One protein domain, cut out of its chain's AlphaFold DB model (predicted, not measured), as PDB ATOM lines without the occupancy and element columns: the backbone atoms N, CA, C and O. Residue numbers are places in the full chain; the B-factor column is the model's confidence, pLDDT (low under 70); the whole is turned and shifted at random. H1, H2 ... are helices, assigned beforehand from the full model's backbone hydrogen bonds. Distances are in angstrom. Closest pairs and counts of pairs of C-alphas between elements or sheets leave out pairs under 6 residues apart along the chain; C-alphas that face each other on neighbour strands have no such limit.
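Overview. This is residues 2 to 137 of the 335 residues of an uncharacterized protein of Sinobacteraceae bacterium (UniProt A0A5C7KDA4). H6 sits in the middle of a cluster of crossing helices, with H4 on one side and H8 on the other, while H5 and H7 cover a third side. H1 packs on H4, H9 packs on H7, H3 packs on H8, and the chain arches from H1 over to H3 through H2, with residues 16 to 25 sticking out. The printed part has 136 residues with nine named helices, H1 to H9 in chain order, and no named strand; the class is all helix. It is compact, with a radius of gyration of the C-alphas of 14.5 A and spans of 38 by 38 by 26 A.

Along the chain. H1, residues 3 to 16, begins at C-alpha 3 (-29.196, -38.555, 8.321) and measures 19.9 A from first to last C-alpha. H2 is residues 23 to 29 and H3 residues 38 to 46. H4, residues 54 to 66, measures 18.1 A; H5, residues 68 to 78, 15.6 A; and H6, residues 81 to 91, 15.3 A, from C-alpha 81 at (-47.644, -43.083, 29.184). H7 is residues 94 to 99. H8, residues 106 to 119, measures 20.2 A. H9, residues 126 to 137, measures 16.4 A and ends at C-alpha 137 (-59.806, -30.578, 20.389).

Arrangement. H1 touches H4 at a steep tilt of 44 degrees, opposite ways; their closest C-alphas, of Ala 10 and Ala 59, are 5.1 A apart. H2 touches no helix; it is close to but not clearly touching H6, with the C-alphas of Leu 29 and Leu 81 closest at 6.6 A. H3 touches residues 109 to 114 of H8, the closest C-alphas being those of Val 45 and Thr 110 at 6.6 A. H4 touches H5 with its residues 60 to 64 alone, closest at the C-alphas of Leu 63 and Leu 71, 5.8 A. With residues 57 to 61 alone H4 touches H6, only just about perpendicular at 71 degrees; the C-alphas of Asp 57 and Val 90 are closest, 6.0 A. H5 and H7 only just touch, with 3 pairs of C-alphas within 8 A, the closest those of Ala 72 and Leu 98 at 6.4 A. H6 touches H8 at a steep tilt of 46 degrees, the same way, with the C-alphas of Ser 84 and Phe 107 closest at 5.4 A. H7 and H8 are a helical hairpin at 26 degrees, closest at the C-alphas of Ala 99 and Pro 108, 4.6 A. H7 touches H9 at a shallow tilt of 13 degrees, the same way; the C-alphas of Lys 97 and Ala 132 are closest, 5.6 A. H1 and H9 are apart. Every O i to N i+4 pair is within hydrogen-bond range in H1 and H3 to H9; in H2 it is 2 of 3.

Size, cuts and confidence. The two C-alphas farthest apart, of Thr 2 and Trp 39, are 43.7 A apart. The printed part has no cut, and no link is long. Mean pLDDT of the printed part is 78.5; it is under 70 at residues 2 to 7, 9 to 35 and 119 to 126.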
ATOM      1  N   THR A   2     -24.890 -40.382   6.919       50.00
ATOM      2  CA  THR A   2     -26.196 -40.012   6.369       50.00
ATOM      3  C   THR A   2     -27.231 -39.885   7.483       50.00
ATOM      4  O   THR A   2     -27.241 -40.714   8.389       50.00
ATOM      5  N   ASP A   3     -28.097 -38.875   7.387       56.31
ATOM      6  CA  ASP A   3     -29.196 -38.555   8.321       56.31
ATOM      7  C   ASP A   3     -29.961 -39.806   8.793       56.31
ATOM      8  O   ASP A   3     -30.227 -40.018   9.972       56.31
ATOM      9  N   ARG A   4     -30.154 -40.747   7.864       63.41
ATOM     10  CA  ARG A   4     -30.753 -42.063   8.089       63.41
ATOM     11  C   ARG A   4     -30.094 -42.897   9.197       63.41
ATOM     12  O   ARG A   4     -30.803 -43.489   9.997       63.41
ATOM     13  N   ALA A   5     -28.764 -42.945   9.271       67.19
ATOM     14  CA  ALA A   5     -28.064 -43.737  10.290       67.19
ATOM     15  C   ALA A   5     -28.213 -43.131  11.698       67.19
ATOM     16  O   ALA A   5     -28.162 -43.850  12.693       67.19
ATOM     17  N   LEU A   6     -28.404 -41.810  11.783       61.62
ATOM     18  CA  LEU A   6     -28.666 -41.110  13.042       61.62
ATOM     19  C   LEU A   6     -30.120 -41.300  13.492       61.62
ATOM     20  O   LEU A   6     -30.350 -41.544  14.675       61.62
ATOM     21  N   VAL A   7     -31.076 -41.267  12.557       63.16
ATOM     22  CA  VAL A   7     -32.490 -41.596  12.815       63.16
ATOM     23  C   VAL A   7     -32.634 -43.044  13.295       63.16
ATOM     24  O   VAL A   7     -33.266 -43.287  14.322       63.16
ATOM     25  N   GLU A   8     -31.986 -44.001  12.624       70.31
ATOM     26  CA  GLU A   8     -32.019 -45.425  12.996       70.31
ATOM     27  C   GLU A   8     -31.406 -45.673  14.393       70.31
ATOM     28  O   GLU A   8     -31.942 -46.459  15.177       70.31
ATOM     29  N   ALA A   9     -30.331 -44.961  14.754       67.25
ATOM     30  CA  ALA A   9     -29.718 -45.058  16.082       67.25
ATOM     31  C   ALA A   9     -30.610 -44.474  17.195       67.25
ATOM     32  O   ALA A   9     -30.773 -45.108  18.238       67.25
ATOM     33  N   ALA A  10     -31.224 -43.309  16.964       62.31
ATOM     34  CA  ALA A  10     -32.143 -42.688  17.920       62.31
ATOM     35  C   ALA A  10     -33.420 -43.527  18.111       62.31
ATOM     36  O   ALA A  10     -33.881 -43.709  19.237       62.31
ATOM     37  N   GLN A  11     -33.955 -44.117  17.035       59.94
ATOM     38  CA  GLN A  11     -35.055 -45.080  17.124       59.94
ATOM     39  C   GLN A  11     -34.664 -46.308  17.952       59.94
ATOM     40  O   GLN A  11     -35.422 -46.721  18.825       59.94
ATOM     41  N   TYR A  12     -33.479 -46.880  17.723       66.81
ATOM     42  CA  TYR A  12     -33.002 -48.034  18.487       66.81
ATOM     43  C   TYR A  12     -32.867 -47.724  19.984       66.81
ATOM     44  O   TYR A  12     -33.232 -48.546  20.826       66.81
ATOM     45  N   GLU A  13     -32.398 -46.527  20.331       62.88
ATOM     46  CA  GLU A  13     -32.269 -46.069  21.714       62.88
ATOM     47  C   GLU A  13     -33.637 -45.880  22.395       62.88
ATOM     48  O   GLU A  13     -33.860 -46.436  23.477       62.88
ATOM     49  N   LEU A  14     -34.590 -45.227  21.710       57.41
ATOM     50  CA  LEU A  14     -35.982 -45.088  22.165       57.41
ATOM     51  C   LEU A  14     -36.701 -46.440  22.293       57.41
ATOM     52  O   LEU A  14     -37.593 -46.612  23.130       57.41
ATOM     53  N   VAL A  15     -36.350 -47.417  21.453       58.41
ATOM     54  CA  VAL A  15     -36.969 -48.749  21.437       58.41
ATOM     55  C   VAL A  15     -36.343 -49.675  22.493       58.41
ATOM     56  O   VAL A  15     -37.066 -50.445  23.132       58.41
ATOM     57  N   GLY A  16     -35.036 -49.573  22.745       48.19
ATOM     58  CA  GLY A  16     -34.244 -50.670  23.307       48.19
ATOM     59  C   GLY A  16     -33.925 -50.681  24.808       48.19
ATOM     60  O   GLY A  16     -33.485 -51.727  25.280       48.19
ATOM     61  N   ARG A  17     -34.094 -49.601  25.595       50.12
ATOM     62  CA  ARG A  17     -33.335 -49.488  26.873       50.12
ATOM     63  C   ARG A  17     -34.045 -49.260  28.216       50.12
ATOM     64  O   ARG A  17     -33.375 -48.899  29.176       50.12
ATOM     65  N   ARG A  18     -35.340 -49.561  28.390       50.56
ATOM     66  CA  ARG A  18     -35.967 -49.446  29.737       50.56
ATOM     67  C   ARG A  18     -37.045 -50.480  30.084       50.56
ATOM     68  O   ARG A  18     -38.070 -50.162  30.676       50.56
ATOM     69  N   ALA A  19     -36.817 -51.745  29.738       47.34
ATOM     70  CA  ALA A  19     -37.754 -52.825  30.067       47.34
ATOM     71  C   ALA A  19     -37.599 -53.411  31.490       47.34
ATOM     72  O   ALA A  19     -38.473 -54.174  31.894       47.34
ATOM     73  N   SER A  20     -36.552 -53.085  32.265       43.19
ATOM     74  CA  SER A  20     -36.221 -53.863  33.479       43.19
ATOM     75  C   SER A  20     -36.347 -53.157  34.839       43.19
ATOM     76  O   SER A  20     -36.467 -53.867  35.831       43.19
ATOM     77  N   GLU A  21     -36.403 -51.823  34.947       41.34
ATOM     78  CA  GLU A  21     -36.231 -51.159  36.266       41.34
ATOM     79  C   GLU A  21     -37.485 -50.549  36.929       41.34
ATOM     80  O   GLU A  21     -37.411 -50.108  38.069       41.34
ATOM     81  N   MET A  22     -38.669 -50.577  36.309       43.22
ATOM     82  CA  MET A  22     -39.904 -50.065  36.949       43.22
ATOM     83  C   MET A  22     -41.113 -51.011  36.790       43.22
ATOM     84  O   MET A  22     -42.257 -50.569  36.745       43.22
ATOM     85  N   ALA A  23     -40.897 -52.325  36.696       45.44
ATOM     86  CA  ALA A  23     -41.905 -53.294  36.237       45.44
ATOM     87  C   ALA A  23     -43.254 -53.293  36.999       45.44
ATOM     88  O   ALA A  23     -44.291 -53.553  36.393       45.44
ATOM     89  N   VAL A  24     -43.279 -52.959  38.295       45.66
ATOM     90  CA  VAL A  24     -44.514 -53.000  39.107       45.66
ATOM     91  C   VAL A  24     -45.344 -51.712  38.985       45.66
ATOM     92  O   VAL A  24     -46.566 -51.779  38.859       45.66
ATOM     93  N   VAL A  25     -44.696 -50.541  38.956       47.41
ATOM     94  CA  VAL A  25     -45.371 -49.243  38.744       47.41
ATOM     95  C   VAL A  25     -45.704 -49.048  37.258       47.41
ATOM     96  O   VAL A  25     -46.818 -48.647  36.928       47.41
ATOM     97  N   LEU A  26     -44.807 -49.453  36.349       51.75
ATOM     98  CA  LEU A  26     -45.056 -49.470  34.901       51.75
ATOM     99  C   LEU A  26     -46.170 -50.436  34.507       51.75
ATOM    100  O   LEU A  26     -46.902 -50.145  33.570       51.75
ATOM    101  N   GLY A  27     -46.324 -51.568  35.202       53.88
ATOM    102  CA  GLY A  27     -47.411 -52.511  34.930       53.88
ATOM    103  C   GLY A  27     -48.791 -51.864  35.077       53.88
ATOM    104  O   GLY A  27     -49.664 -52.106  34.250       53.88
ATOM    105  N   ARG A  28     -48.958 -50.980  36.073       52.81
ATOM    106  CA  ARG A  28     -50.188 -50.196  36.266       52.81
ATOM    107  C   ARG A  28     -50.279 -49.010  35.303       52.81
ATOM    108  O   ARG A  28     -51.346 -48.779  34.753       52.81
ATOM    109  N   LEU A  29     -49.182 -48.294  35.042       57.19
ATOM    110  CA  LEU A  29     -49.179 -47.149  34.114       57.19
ATOM    111  C   LEU A  29     -49.452 -47.551  32.654       57.19
ATOM    112  O   LEU A  29     -50.096 -46.799  31.930       57.19
ATOM    113  N   LYS A  30     -49.041 -48.753  32.232       58.75
ATOM    114  CA  LYS A  30     -49.325 -49.288  30.888       58.75
ATOM    115  C   LYS A  30     -50.814 -49.507  30.628       58.75
ATOM    116  O   LYS A  30     -51.244 -49.435  29.479       58.75
ATOM    117  N   THR A  31     -51.606 -49.752  31.672       59.50
ATOM    118  CA  THR A  31     -53.047 -50.026  31.552       59.50
ATOM    119  C   THR A  31     -53.928 -48.799  31.790       59.50
ATOM    120  O   THR A  31     -55.088 -48.805  31.391       59.50
ATOM    121  N   VAL A  32     -53.407 -47.727  32.402       61.41
ATOM    122  CA  VAL A  32     -54.189 -46.514  32.712       61.41
ATOM    123  C   VAL A  32     -54.699 -45.854  31.428       61.41
ATOM    124  O   VAL A  32     -53.922 -45.519  30.539       61.41
ATOM    125  N   GLY A  33     -56.016 -45.681  31.316       56.31
ATOM    126  CA  GLY A  33     -56.650 -45.064  30.150       56.31
ATOM    127  C   GLY A  33     -56.788 -45.964  28.912       56.31
ATOM    128  O   GLY A  33     -57.292 -45.468  27.909       56.31
ATOM    129  N   LEU A  34     -56.403 -47.256  28.957       61.56
ATOM    130  CA  LEU A  34     -56.690 -48.203  27.853       61.56
ATOM    131  C   LEU A  34     -58.198 -48.356  27.612       61.56
ATOM    132  O   LEU A  34     -58.628 -48.474  26.471       61.56
ATOM    133  N   ASP A  35     -58.992 -48.293  28.682       64.62
ATOM    134  CA  ASP A  35     -60.450 -48.448  28.627       64.62
ATOM    135  C   ASP A  35     -61.184 -47.115  28.369       64.62
ATOM    136  O   ASP A  35     -62.397 -47.017  28.554       64.62
ATOM    137  N   GLY A  36     -60.461 -46.053  27.989       72.12
ATOM    138  CA  GLY A  36     -61.029 -44.713  27.809       72.12
ATOM    139  C   GLY A  36     -61.259 -43.936  29.112       72.12
ATOM    140  O   GLY A  36     -61.954 -42.918  29.107       72.12
ATOM    141  N   ASP A  37     -60.672 -44.376  30.232       83.19
ATOM    142  CA  ASP A  37     -60.673 -43.628  31.495       83.19
ATOM    143  C   ASP A  37     -59.614 -42.511  31.483       83.19
ATOM    144  O   ASP A  37     -58.505 -42.625  32.016       83.19
ATOM    145  N   PHE A  38     -59.974 -41.411  30.830       89.50
ATOM    146  CA  PHE A  38     -59.140 -40.215  30.729       89.50
ATOM    147  C   PHE A  38     -59.015 -39.443  32.050       89.50
ATOM    148  O   PHE A  38     -58.086 -38.654  32.201       89.50
ATOM    149  N   TRP A  39     -59.901 -39.674  33.024       85.94
ATOM    150  CA  TRP A  39     -59.766 -39.072  34.351       85.94
ATOM    151  C   TRP A  39     -58.604 -39.704  35.120       85.94
ATOM    152  O   TRP A  39     -57.724 -38.998  35.615       85.94
ATOM    153  N   ALA A  40     -58.533 -41.039  35.136       85.00
ATOM    154  CA  ALA A  40     -57.379 -41.741  35.690       85.00
ATOM    155  C   ALA A  40     -56.076 -41.356  34.968       85.00
ATOM    156  O   ALA A  40     -55.036 -41.208  35.611       85.00
ATOM    157  N   LEU A  41     -56.138 -41.151  33.646       87.06
ATOM    158  CA  LEU A  41     -54.999 -40.680  32.858       87.06
ATOM    159  C   LEU A  41     -54.554 -39.269  33.266       87.06
ATOM    160  O   LEU A  41     -53.359 -39.056  33.451       87.06
ATOM    161  N   HIS A  42     -55.487 -38.331  33.447       88.00
ATOM    162  CA  HIS A  42     -55.189 -36.975  33.914       88.00
ATOM    163  C   HIS A  42     -54.456 -36.996  35.258       88.00
ATOM    164  O   HIS A  42     -53.356 -36.457  35.363       88.00
ATOM    165  N   LEU A  43     -55.008 -37.707  36.249       84.94
ATOM    166  CA  LEU A  43     -54.386 -37.844  37.568       84.94
ATOM    167  C   LEU A  43     -52.992 -38.475  37.486       84.94
ATOM    168  O   LEU A  43     -52.072 -38.033  38.171       84.94
ATOM    169  N   ALA A  44     -52.819 -39.499  36.648       85.88
ATOM    170  CA  ALA A  44     -51.522 -40.140  36.472       85.88
ATOM    171  C   ALA A  44     -50.488 -39.175  35.876       85.88
ATOM    172  O   ALA A  44     -49.383 -39.102  36.401       85.88
ATOM    173  N   VAL A  45     -50.843 -38.427  34.823       86.31
ATOM    174  CA  VAL A  45     -49.945 -37.462  34.163       86.31
ATOM    175  C   VAL A  45     -49.567 -36.322  35.105       86.31
ATOM    176  O   VAL A  45     -48.381 -36.054  35.263       86.31
ATOM    177  N   SER A  46     -50.537 -35.694  35.775       82.62
ATOM    178  CA  SER A  46     -50.284 -34.535  36.647       82.62
ATOM    179  C   SER A  46     -49.437 -34.858  37.887       82.62
ATOM    180  O   SER A  46     -48.901 -33.955  38.524       82.62
ATOM    181  N   HIS A  47     -49.289 -36.139  38.238       81.00
ATOM    182  CA  HIS A  47     -48.415 -36.595  39.325       81.00
ATOM    183  C   HIS A  47     -47.142 -37.299  38.839       81.00
ATOM    184  O   HIS A  47     -46.316 -37.714  39.659       81.00
ATOM    185  N   LEU A  48     -46.965 -37.448  37.526       82.81
ATOM    186  CA  LEU A  48     -45.786 -38.075  36.957       82.81
ATOM    187  C   LEU A  48     -44.631 -37.063  36.944       82.81
ATOM    188  O   LEU A  48     -44.528 -36.218  36.063       82.81
ATOM    189  N   MET A  49     -43.737 -37.171  37.923       75.56
ATOM    190  CA  MET A  49     -42.469 -36.441  37.918       75.56
ATOM    191  C   MET A  49     -41.527 -37.102  36.911       75.56
ATOM    192  O   MET A  49     -40.954 -38.159  37.189       75.56
ATOM    193  N   VAL A  50     -41.400 -36.508  35.728       78.88
ATOM    194  CA  VAL A  50     -40.518 -37.012  34.679       78.88
ATOM    195  C   VAL A  50     -39.314 -36.102  34.553       78.88
ATOM    196  O   VAL A  50     -39.411 -34.991  34.053       78.88
ATOM    197  N   GLU A  51     -38.160 -36.617  34.960       79.12
ATOM    198  CA  GLU A  51     -36.869 -36.035  34.609       79.12
ATOM    199  C   GLU A  51     -36.300 -36.859  33.456       79.12
ATOM    200  O   GLU A  51     -35.946 -38.035  33.643       79.12
ATOM    201  N   PRO A  52     -36.303 -36.318  32.232       74.25
ATOM    202  CA  PRO A  52     -35.790 -37.060  31.108       74.25
ATOM    203  C   PRO A  52     -34.250 -37.069  31.172       74.25
ATOM    204  O   PRO A  52     -33.596 -36.167  31.695       74.25
ATOM    205  N   VAL A  53     -33.661 -38.196  30.769       82.50
ATOM    206  CA  VAL A  53     -32.207 -38.407  30.845       82.50
ATOM    207  C   VAL A  53     -31.569 -37.682  29.653       82.50
ATOM    208  O   VAL A  53     -32.123 -37.792  28.561       82.50
ATOM    209  N   PRO A  54     -30.396 -37.026  29.777       85.44
ATOM    210  CA  PRO A  54     -29.826 -36.209  28.695       85.44
ATOM    211  C   PRO A  54     -29.690 -36.913  27.332       85.44
ATOM    212  O   PRO A  54     -29.809 -36.289  26.280       85.44
ATOM    213  N   GLU A  55     -29.450 -38.226  27.342       84.88
ATOM    214  CA  GLU A  55     -29.385 -39.068  26.140       84.88
ATOM    215  C   GLU A  55     -30.753 -39.176  25.442       84.88
ATOM    216  O   GLU A  55     -30.848 -39.035  24.222       84.88
ATOM    217  N   TRP A  56     -31.827 -39.336  26.225       83.75
ATOM    218  CA  TRP A  56     -33.207 -39.369  25.737       83.75
ATOM    219  C   TRP A  56     -33.647 -38.010  25.197       83.75
ATOM    220  O   TRP A  56     -34.260 -37.962  24.131       83.75
ATOM    221  N   ASP A  57     -33.283 -36.918  25.868       88.94
ATOM    222  CA  ASP A  57     -33.563 -35.555  25.400       88.94
ATOM    223  C   ASP A  57     -32.958 -35.324  24.019       88.94
ATOM    224  O   ASP A  57     -33.642 -34.898  23.086       88.94
ATOM    225  N   ALA A  58     -31.676 -35.665  23.872       89.19
ATOM    226  CA  ALA A  58     -30.963 -35.524  22.615       89.19
ATOM    227  C   ALA A  58     -31.575 -36.398  21.509       89.19
ATOM    228  O   ALA A  58     -31.679 -35.944  20.368       89.19
ATOM    229  N   ALA A  59     -31.993 -37.630  21.819       89.88
ATOM    230  CA  ALA A  59     -32.646 -38.515  20.856       89.88
ATOM    231  C   ALA A  59     -34.008 -37.965  20.398       89.88
ATOM    232  O   ALA A  59     -34.270 -37.912  19.194       89.88
ATOM    233  N   ILE A  60     -34.844 -37.502  21.334       93.31
ATOM    234  CA  ILE A  60     -36.163 -36.920  21.048       93.31
ATOM    235  C   ILE A  60     -36.015 -35.644  20.211       93.31
ATOM    236  O   ILE A  60     -36.662 -35.526  19.173       93.31
ATOM    237  N   GLN A  61     -35.131 -34.718  20.600       92.88
ATOM    238  CA  GLN A  61     -34.909 -33.474  19.853       92.88
ATOM    239  C   GLN A  61     -34.363 -33.724  18.444       92.88
ATOM    240  O   GLN A  61     -34.796 -33.075  17.486       92.88
ATOM    241  N   ARG A  62     -33.432 -34.675  18.289       92.25
ATOM    242  CA  ARG A  62     -32.906 -35.056  16.968       92.25
ATOM    243  C   ARG A  62     -33.992 -35.641  16.083       92.25
ATOM    244  O   ARG A  62     -34.101 -35.218  14.939       92.25
ATOM    245  N   LEU A  63     -34.797 -36.571  16.599       93.06
ATOM    246  CA  LEU A  63     -35.891 -37.158  15.828       93.06
ATOM    247  C   LEU A  63     -36.945 -36.115  15.471       93.06
ATOM    248  O   LEU A  63     -37.350 -36.061  14.322       93.06
ATOM    249  N   TRP A  64     -37.320 -35.232  16.395       95.00
ATOM    250  CA  TRP A  64     -38.251 -34.140  16.101       95.00
ATOM    251  C   TRP A  64     -37.754 -33.224  14.973       95.00
ATOM    252  O   TRP A  64     -38.519 -32.876  14.079       95.00
ATOM    253  N   THR A  65     -36.465 -32.875  14.990       94.25
ATOM    254  CA  THR A  65     -35.870 -31.958  14.004       94.25
ATOM    255  C   THR A  65     -35.625 -32.627  12.648       94.25
ATOM    256  O   THR A  65     -35.785 -31.983  11.615       94.25
ATOM    257  N   ALA A  66     -35.212 -33.898  12.642       93.31
ATOM    258  CA  ALA A  66     -34.842 -34.622  11.425       93.31
ATOM    259  C   ALA A  66     -36.034 -35.321  10.753       93.31
ATOM    260  O   ALA A  66     -36.144 -35.307   9.529       93.31
ATOM    261  N   ASP A  67     -36.919 -35.938  11.540       93.56
ATOM    262  CA  ASP A  67     -38.063 -36.715  11.056       93.56
ATOM    263  C   ASP A  67     -39.174 -36.800  12.126       93.56
ATOM    264  O   ASP A  67     -39.327 -37.786  12.856       93.56
ATOM    265  N   ALA A  68     -39.975 -35.734  12.224       93.31
ATOM    266  CA  ALA A  68     -41.108 -35.659  13.147       93.31
ATOM    267  C   ALA A  68     -42.122 -36.802  12.951       93.31
ATOM    268  O   ALA A  68     -42.713 -37.275  13.926       93.31
ATOM    269  N   ALA A  69     -42.289 -37.286  11.716       94.06
ATOM    270  CA  ALA A  69     -43.192 -38.387  11.407       94.06
ATOM    271  C   ALA A  69     -42.676 -39.713  11.986       94.06
ATOM    272  O   ALA A  69     -43.455 -40.487  12.543       94.06
ATOM    273  N   ALA A  70     -41.363 -39.957  11.934       92.81
ATOM    274  CA  ALA A  70     -40.752 -41.106  12.596       92.81
ATOM    275  C   ALA A  70     -40.932 -41.063  14.120       92.81
ATOM    276  O   ALA A  70     -41.191 -42.100  14.734       92.81
ATOM    277  N   LEU A  71     -40.832 -39.884  14.744       94.00
ATOM    278  CA  LEU A  71     -41.117 -39.742  16.175       94.00
ATOM    279  C   LEU A  71     -42.594 -40.035  16.484       94.00
ATOM    280  O   LEU A  71     -42.884 -40.780  17.422       94.00
ATOM    281  N   ALA A  72     -43.519 -39.507  15.677       94.50
ATOM    282  CA  ALA A  72     -44.953 -39.757  15.826       94.50
ATOM    283  C   ALA A  72     -45.293 -41.252  15.698       94.50
ATOM    284  O   ALA A  72     -46.085 -41.778  16.483       94.50
ATOM    285  N   ASP A  73     -44.660 -41.954  14.757       92.81
ATOM    286  CA  ASP A  73     -44.807 -43.398  14.565       92.81
ATOM    287  C   ASP A  73     -44.292 -44.198  15.776       92.81
ATOM    288  O   ASP A  73     -44.985 -45.095  16.259       92.81
ATOM    289  N   VAL A  74     -43.128 -43.838  16.333       91.12
ATOM    290  CA  VAL A  74     -42.590 -44.477  17.550       91.12
ATOM    291  C   VAL A  74     -43.539 -44.296  18.736       91.12
ATOM    292  O   VAL A  74     -43.846 -45.270  19.428       91.12
ATOM    293  N   VAL A  75     -44.025 -43.073  18.959       92.69
ATOM    294  CA  VAL A  75     -44.973 -42.770  20.041       92.69
ATOM    295  C   VAL A  75     -46.278 -43.545  19.843       92.69
ATOM    296  O   VAL A  75     -46.744 -44.200  20.775       92.69
ATOM    297  N   SER A  76     -46.815 -43.552  18.619       91.19
ATOM    298  CA  SER A  76     -48.057 -44.260  18.279       91.19
ATOM    299  C   SER A  76     -47.942 -45.769  18.491       91.19
ATOM    300  O   SER A  76     -48.852 -46.387  19.036       91.19
ATOM    301  N   LYS A  77     -46.822 -46.376  18.083       88.56
ATOM    302  CA  LYS A  77     -46.595 -47.824  18.206       88.56
ATOM    303  C   LYS A  77     -46.383 -48.275  19.642       88.56
ATOM    304  O   LYS A  77     -46.750 -49.399  19.980       88.56
ATOM    305  N   ARG A  78     -45.737 -47.450  20.471       86.00
ATOM    306  CA  ARG A  78     -45.470 -47.807  21.869       86.00
ATOM    307  C   ARG A  78     -46.672 -47.560  22.773       86.00
ATOM    308  O   ARG A  78     -46.819 -48.329  23.718       86.00
ATOM    309  N   ASP A  79     -47.468 -46.523  22.492       85.06
ATOM    310  CA  ASP A  79     -48.633 -46.101  23.288       85.06
ATOM    311  C   ASP A  79     -48.368 -46.176  24.806       85.06
ATOM    312  O   ASP A  79     -49.114 -46.761  25.592       85.06
ATOM    313  N   ASP A  80     -47.215 -45.640  25.213       86.38
ATOM    314  CA  ASP A  80     -46.704 -45.727  26.578       86.38
ATOM    315  C   ASP A  80     -46.798 -44.358  27.256       86.38
ATOM    316  O   ASP A  80     -46.349 -43.343  26.715       86.38
ATOM    317  N   LEU A  81     -47.398 -44.323  28.449       85.62
ATOM    318  CA  LEU A  81     -47.644 -43.083  29.184       85.62
ATOM    319  C   LEU A  81     -46.350 -42.394  29.635       85.62
ATOM    320  O   LEU A  81     -46.260 -41.169  29.577       85.62
ATOM    321  N   LEU A  82     -45.345 -43.165  30.063       85.50
ATOM    322  CA  LEU A  82     -44.074 -42.603  30.515       85.50
ATOM    323  C   LEU A  82     -43.306 -42.012  29.332       85.50
ATOM    324  O   LEU A  82     -42.811 -40.893  29.436       85.50
ATOM    325  N   LEU A  83     -43.266 -42.722  28.200       88.44
ATOM    326  CA  LEU A  83     -42.708 -42.181  26.960       88.44
ATOM    327  C   LEU A  83     -43.450 -40.915  26.526       88.44
ATOM    328  O   LEU A  83     -42.819 -39.928  26.161       88.44
ATOM    329  N   SER A  84     -44.784 -40.931  26.585       91.94
ATOM    330  CA  SER A  84     -45.612 -39.787  26.196       91.94
ATOM    331  C   SER A  84     -45.289 -38.556  27.033       91.94
ATOM    332  O   SER A  84     -45.058 -37.482  26.481       91.94
ATOM    333  N   ALA A  85     -45.202 -38.721  28.352       89.69
ATOM    334  CA  ALA A  85     -44.826 -37.646  29.252       89.69
ATOM    335  C   ALA A  85     -43.386 -37.170  29.012       89.69
ATOM    336  O   ALA A  85     -43.173 -35.971  28.919       89.69
ATOM    337  N   GLN A  86     -42.415 -38.070  28.810       90.19
ATOM    338  CA  GLN A  86     -41.032 -37.698  28.466       90.19
ATOM    339  C   GLN A  86     -40.953 -36.863  27.186       90.19
ATOM    340  O   GLN A  86     -40.303 -35.823  27.164       90.19
ATOM    341  N   VAL A  87     -41.647 -37.283  26.128       93.50
ATOM    342  CA  VAL A  87     -41.690 -36.538  24.865       93.50
ATOM    343  C   VAL A  87     -42.348 -35.170  25.064       93.50
ATOM    344  O   VAL A  87     -41.833 -34.176  24.555       93.50
ATOM    345  N   CYS A  88     -43.435 -35.090  25.838       92.56
ATOM    346  CA  CYS A  88     -44.067 -33.811  26.174       92.56
ATOM    347  C   CYS A  88     -43.136 -32.897  26.979       92.56
ATOM    348  O   CYS A  88     -43.072 -31.698  26.713       92.56
ATOM    349  N   GLU A  89     -42.388 -33.457  27.929       89.69
ATOM    350  CA  GLU A  89     -41.461 -32.692  28.753       89.69
ATOM    351  C   GLU A  89     -40.334 -32.081  27.910       89.69
ATOM    352  O   GLU A  89     -40.071 -30.881  28.043       89.69
ATOM    353  N   VAL A  90     -39.739 -32.877  27.013       91.69
ATOM    354  CA  VAL A  90     -38.607 -32.481  26.154       91.69
ATOM    355  C   VAL A  90     -39.012 -31.503  25.055       91.69
ATOM    356  O   VAL A  90     -38.308 -30.523  24.822       91.69
ATOM    357  N   LEU A  91     -40.124 -31.762  24.359       91.81
ATOM    358  CA  LEU A  91     -40.580 -30.904  23.257       91.81
ATOM    359  C   LEU A  91     -41.318 -29.658  23.750       91.81
ATOM    360  O   LEU A  91     -41.427 -28.667  23.029       91.81
ATOM    361  N   GLY A  92     -41.860 -29.712  24.967       88.44
ATOM    362  CA  GLY A  92     -42.678 -28.653  25.533       88.44
ATOM    363  C   GLY A  92     -43.811 -28.240  24.591       88.44
ATOM    364  O   GLY A  92     -44.633 -29.087  24.246       88.44
ATOM    365  N   PRO A  93     -43.890 -26.969  24.168       84.06
ATOM    366  CA  PRO A  93     -44.965 -26.495  23.297       84.06
ATOM    367  C   PRO A  93     -45.110 -27.262  21.972       84.06
ATOM    368  O   PRO A  93     -46.226 -27.481  21.496       84.06
ATOM    369  N   ASP A  94     -44.000 -27.738  21.399       90.12
ATOM    370  CA  ASP A  94     -44.010 -28.502  20.146       90.12
ATOM    371  C   ASP A  94     -44.658 -29.889  20.293       90.12
ATOM    372  O   ASP A  94     -45.072 -30.486  19.298       90.12
ATOM    373  N   ALA A  95     -44.845 -30.383  21.522       93.31
ATOM    374  CA  ALA A  95     -45.549 -31.638  21.772       93.31
ATOM    375  C   ALA A  95     -46.999 -31.611  21.263       93.31
ATOM    376  O   ALA A  95     -47.495 -32.630  20.791       93.31
ATOM    377  N   LEU A  96     -47.667 -30.448  21.291       92.69
ATOM    378  CA  LEU A  96     -49.013 -30.294  20.721       92.69
ATOM    379  C   LEU A  96     -48.999 -30.450  19.193       92.69
ATOM    380  O   LEU A  96     -49.907 -31.052  18.628       92.69
ATOM    381  N   LYS A  97     -47.948 -29.971  18.518       92.62
ATOM    382  CA  LYS A  97     -47.791 -30.142  17.064       92.62
ATOM    383  C   LYS A  97     -47.521 -31.600  16.704       92.62
ATOM    384  O   LYS A  97     -48.063 -32.096  15.718       92.62
ATOM    385  N   LEU A  98     -46.703 -32.289  17.505       94.81
ATOM    386  CA  LEU A  98     -46.487 -33.728  17.359       94.81
ATOM    387  C   LEU A  98     -47.787 -34.504  17.609       94.81
ATOM    388  O   LEU A  98     -48.082 -35.448  16.884       94.81
ATOM    389  N   ALA A  99     -48.590 -34.091  18.591       95.12
ATOM    390  CA  ALA A  99     -49.843 -34.754  18.936       95.12
ATOM    391  C   ALA A  99     -50.840 -34.774  17.774       95.12
ATOM    392  O   ALA A  99     -51.532 -35.774  17.605       95.12
ATOM    393  N   CYS A 100     -50.861 -33.742  16.923       92.19
ATOM    394  CA  CYS A 100     -51.680 -33.733  15.706       92.19
ATOM    395  C   CYS A 100     -51.292 -34.831  14.693       92.19
ATOM    396  O   CYS A 100     -52.054 -35.112  13.775       92.19
ATOM    397  N   GLN A 101     -50.105 -35.431  14.825       92.25
ATOM    398  CA  GLN A 101     -49.588 -36.477  13.934       92.25
ATOM    399  C   GLN A 101     -49.688 -37.883  14.549       92.25
ATOM    400  O   GLN A 101     -49.466 -38.874  13.857       92.25
ATOM    401  N   VAL A 102     -50.002 -37.985  15.844       91.69
ATOM    402  CA  VAL A 102     -50.035 -39.249  16.587       91.69
ATOM    403  C   VAL A 102     -51.448 -39.823  16.590       91.69
ATOM    404  O   VAL A 102     -52.398 -39.172  17.015       91.69
ATOM    405  N   THR A 103     -51.592 -41.076  16.157       80.38
ATOM    406  CA  THR A 103     -52.904 -41.740  16.060       80.38
ATOM    407  C   THR A 103     -53.372 -42.357  17.379       80.38
ATOM    408  O   THR A 103     -54.556 -42.646  17.540       80.38
ATOM    409  N   ALA A 104     -52.454 -42.602  18.319       73.19
ATOM    410  CA  ALA A 104     -52.771 -43.177  19.624       73.19
ATOM    411  C   ALA A 104     -53.371 -42.112  20.555       73.19
ATOM    412  O   ALA A 104     -52.728 -41.105  20.831       73.19
ATOM    413  N   GLY A 105     -54.584 -42.330  21.075       75.44
ATOM    414  CA  GLY A 105     -55.352 -41.299  21.791       75.44
ATOM    415  C   GLY A 105     -54.758 -40.801  23.118       75.44
ATOM    416  O   GLY A 105     -55.162 -39.742  23.600       75.44
ATOM    417  N   ARG A 106     -53.797 -41.522  23.714       87.31
ATOM    418  CA  ARG A 106     -53.177 -41.143  24.996       87.31
ATOM    419  C   ARG A 106     -52.194 -39.992  24.867       87.31
ATOM    420  O   ARG A 106     -52.252 -39.072  25.673       87.31
ATOM    421  N   PHE A 107     -51.318 -40.027  23.865       92.75
ATOM    422  CA  PHE A 107     -50.297 -38.994  23.708       92.75
ATOM    423  C   PHE A 107     -50.905 -37.599  23.481       92.75
ATOM    424  O   PHE A 107     -50.518 -36.684  24.209       92.75
ATOM    425  N   PRO A 108     -51.898 -37.408  22.585       94.00
ATOM    426  CA  PRO A 108     -52.564 -36.120  22.437       94.00
ATOM    427  C   PRO A 108     -53.203 -35.621  23.730       94.00
ATOM    428  O   PRO A 108     -53.100 -34.437  24.047       94.00
ATOM    429  N   PHE A 109     -53.809 -36.517  24.515       93.12
ATOM    430  CA  PHE A 109     -54.369 -36.153  25.811       93.12
ATOM    431  C   PHE A 109     -53.276 -35.692  26.786       93.12
ATOM    432  O   PHE A 109     -53.387 -34.623  27.385       93.12
ATOM    433  N   THR A 110     -52.191 -36.465  26.915       92.44
ATOM    434  CA  THR A 110     -51.035 -36.124  27.757       92.44
ATOM    435  C   THR A 110     -50.422 -34.783  27.351       92.44
ATOM    436  O   THR A 110     -50.156 -33.959  28.223       92.44
ATOM    437  N   ALA A 111     -50.270 -34.524  26.049       93.38
ATOM    438  CA  ALA A 111     -49.744 -33.262  25.535       93.38
ATOM    439  C   ALA A 111     -50.607 -32.062  25.955       93.38
ATOM    440  O   ALA A 111     -50.068 -31.037  26.369       93.38
ATOM    441  N   VAL A 112     -51.941 -32.196  25.925       92.12
ATOM    442  CA  VAL A 112     -52.863 -31.144  26.389       92.12
ATOM    443  C   VAL A 112     -52.750 -30.905  27.898       92.12
ATOM    444  O   VAL A 112     -52.735 -29.745  28.323       92.12
ATOM    445  N   VAL A 113     -52.643 -31.964  28.709       90.06
ATOM    446  CA  VAL A 113     -52.467 -31.842  30.171       90.06
ATOM    447  C   VAL A 113     -51.160 -31.119  30.497       90.06
ATOM    448  O   VAL A 113     -51.192 -30.074  31.145       90.06
ATOM    449  N   VAL A 114     -50.030 -31.611  29.977       88.06
ATOM    450  CA  VAL A 114     -48.694 -31.049  30.246       88.06
ATOM    451  C   VAL A 114     -48.590 -29.600  29.764       88.06
ATOM    452  O   VAL A 114     -48.058 -28.744  30.475       88.06
ATOM    453  N   ALA A 115     -49.136 -29.289  28.582       86.25
ATOM    454  CA  ALA A 115     -49.169 -27.918  28.085       86.25
ATOM    455  C   ALA A 115     -49.968 -26.995  29.017       86.25
ATOM    456  O   ALA A 115     -49.506 -25.907  29.357       86.25
ATOM    457  N   SER A 116     -51.136 -27.442  29.486       81.62
ATOM    458  CA  SER A 116     -51.984 -26.650  30.384       81.62
ATOM    459  C   SER A 116     -51.284 -26.329  31.707       81.62
ATOM    460  O   SER A 116     -51.296 -25.172  32.128       81.62
ATOM    461  N   ASP A 117     -50.625 -27.307  32.328       78.25
ATOM    462  CA  ASP A 117     -49.962 -27.123  33.626       78.25
ATOM    463  C   ASP A 117     -48.779 -26.142  33.516       78.25
ATOM    464  O   ASP A 117     -48.596 -25.260  34.357       78.25
ATOM    465  N   ARG A 118     -48.031 -26.198  32.410       72.56
ATOM    466  CA  ARG A 118     -46.900 -25.298  32.131       72.56
ATOM    467  C   ARG A 118     -47.323 -23.875  31.737       72.56
ATOM    468  O   ARG A 118     -46.552 -22.937  31.950       72.56
ATOM    469  N   THR A 119     -48.519 -23.664  31.176       63.59
ATOM    470  CA  THR A 119     -49.011 -22.303  30.840       63.59
ATOM    471  C   THR A 119     -49.253 -21.420  32.059       63.59
ATOM    472  O   THR A 119     -49.161 -20.198  31.943       63.59
ATOM    473  N   GLN A 120     -49.443 -22.003  33.246       61.19
ATOM    474  CA  GLN A 120     -49.534 -21.233  34.490       61.19
ATOM    475  C   GLN A 120     -48.228 -20.478  34.824       61.19
ATOM    476  O   GLN A 120     -48.263 -19.512  35.582       61.19
ATOM    477  N   GLY A 121     -47.091 -20.864  34.228       57.38
ATOM    478  CA  GLY A 121     -45.780 -20.233  34.422       57.38
ATOM    479  C   GLY A 121     -45.429 -19.082  33.462       57.38
ATOM    480  O   GLY A 121     -44.332 -18.539  33.568       57.38
ATOM    481  N   GLY A 122     -46.307 -18.706  32.519       54.50
ATOM    482  CA  GLY A 122     -46.134 -17.508  31.672       54.50
ATOM    483  C   GLY A 122     -45.124 -17.600  30.510       54.50
ATOM    484  O   GLY A 122     -44.784 -16.575  29.927       54.50
ATOM    485  N   TYR A 123     -44.651 -18.796  30.153       51.69
ATOM    486  CA  TYR A 123     -43.575 -19.026  29.169       51.69
ATOM    487  C   TYR A 123     -44.091 -19.653  27.854       51.69
ATOM    488  O   TYR A 123     -43.827 -20.822  27.592       51.69
ATOM    489  N   TRP A 124     -44.893 -18.944  27.048       60.56
ATOM    490  CA  TRP A 124     -45.511 -19.555  25.853       60.56
ATOM    491  C   TRP A 124     -45.532 -18.649  24.616       60.56
ATOM    492  O   TRP A 124     -45.968 -17.502  24.687       60.56
ATOM    493  N   ASP A 125     -45.118 -19.212  23.473       62.47
ATOM    494  CA  ASP A 125     -45.443 -18.711  22.131       62.47
ATOM    495  C   ASP A 125     -46.923 -19.027  21.853       62.47
ATOM    496  O   ASP A 125     -47.300 -20.152  21.506       62.47
ATOM    497  N   GLY A 126     -47.778 -18.059  22.187       68.12
ATOM    498  CA  GLY A 126     -49.195 -18.284  22.465       68.12
ATOM    499  C   GLY A 126     -50.051 -18.686  21.265       68.12
ATOM    500  O   GLY A 126     -51.083 -19.323  21.477       68.12
ATOM    501  N   ASP A 127     -49.647 -18.356  20.038       77.88
ATOM    502  CA  ASP A 127     -50.507 -18.513  18.857       77.88
ATOM    503  C   ASP A 127     -50.357 -19.898  18.215       77.88
ATOM    504  O   ASP A 127     -51.338 -20.626  18.087       77.88
ATOM    505  N   ALA A 128     -49.131 -20.351  17.934       79.88
ATOM    506  CA  ALA A 128     -48.914 -21.674  17.333       79.88
ATOM    507  C   ALA A 128     -49.399 -22.829  18.233       79.88
ATOM    508  O   ALA A 128     -49.887 -23.855  17.753       79.88
ATOM    509  N   CYS A 129     -49.280 -22.672  19.554       84.50
ATOM    510  CA  CYS A 129     -49.759 -23.662  20.523       84.50
ATOM    511  C   CYS A 129     -51.281 -23.685  20.612       84.50
ATOM    512  O   CYS A 129     -51.881 -24.745  20.789       84.50
ATOM    513  N   ARG A 130     -51.901 -22.507  20.489       88.88
ATOM    514  CA  ARG A 130     -53.351 -22.358  20.444       88.88
ATOM    515  C   ARG A 130     -53.901 -23.048  19.212       88.88
ATOM    516  O   ARG A 130     -54.779 -23.886  19.376       88.88
ATOM    517  N   ASP A 131     -53.337 -22.796  18.037       91.19
ATOM    518  CA  ASP A 131     -53.769 -23.429  16.789       91.19
ATOM    519  C   ASP A 131     -53.660 -24.960  16.862       91.19
ATOM    520  O   ASP A 131     -54.607 -25.672  16.521       91.19
ATOM    521  N   ALA A 132     -52.545 -25.480  17.390       92.31
ATOM    522  CA  ALA A 132     -52.368 -26.917  17.587       92.31
ATOM    523  C   ALA A 132     -53.401 -27.498  18.573       92.31
ATOM    524  O   ALA A 132     -54.014 -28.526  18.293       92.31
ATOM    525  N   MET A 133     -53.653 -26.833  19.706       93.00
ATOM    526  CA  MET A 133     -54.655 -27.284  20.677       93.00
ATOM    527  C   MET A 133     -56.086 -27.196  20.125       93.00
ATOM    528  O   MET A 133     -56.885 -28.097  20.377       93.00
ATOM    529  N   GLN A 134     -56.414 -26.154  19.354       94.81
ATOM    530  CA  GLN A 134     -57.705 -26.031  18.673       94.81
ATOM    531  C   GLN A 134     -57.919 -27.195  17.706       94.81
ATOM    532  O   GLN A 134     -58.954 -27.858  17.777       94.81
ATOM    533  N   ALA A 135     -56.931 -27.474  16.848       94.25
ATOM    534  CA  ALA A 135     -56.984 -28.583  15.900       94.25
ATOM    535  C   ALA A 135     -57.198 -29.922  16.620       94.25
ATOM    536  O   ALA A 135     -58.116 -30.662  16.272       94.25
ATOM    537  N   LEU A 136     -56.439 -30.182  17.690       94.56
ATOM    538  CA  LEU A 136     -56.576 -31.396  18.499       94.56
ATOM    539  C   LEU A 136     -57.969 -31.555  19.109       94.56
ATOM    540  O   LEU A 136     -58.574 -32.620  19.001       94.56
ATOM    541  N   LEU A 137     -58.489 -30.512  19.758       95.50
ATOM    542  CA  LEU A 137     -59.806 -30.578  20.389       95.50
ATOM    543  C   LEU A 137     -60.916 -30.766  19.346       95.50
ATOM    544  O   LEU A 137     -61.836 -31.554  19.571       95.50
TER     545      LEU A 137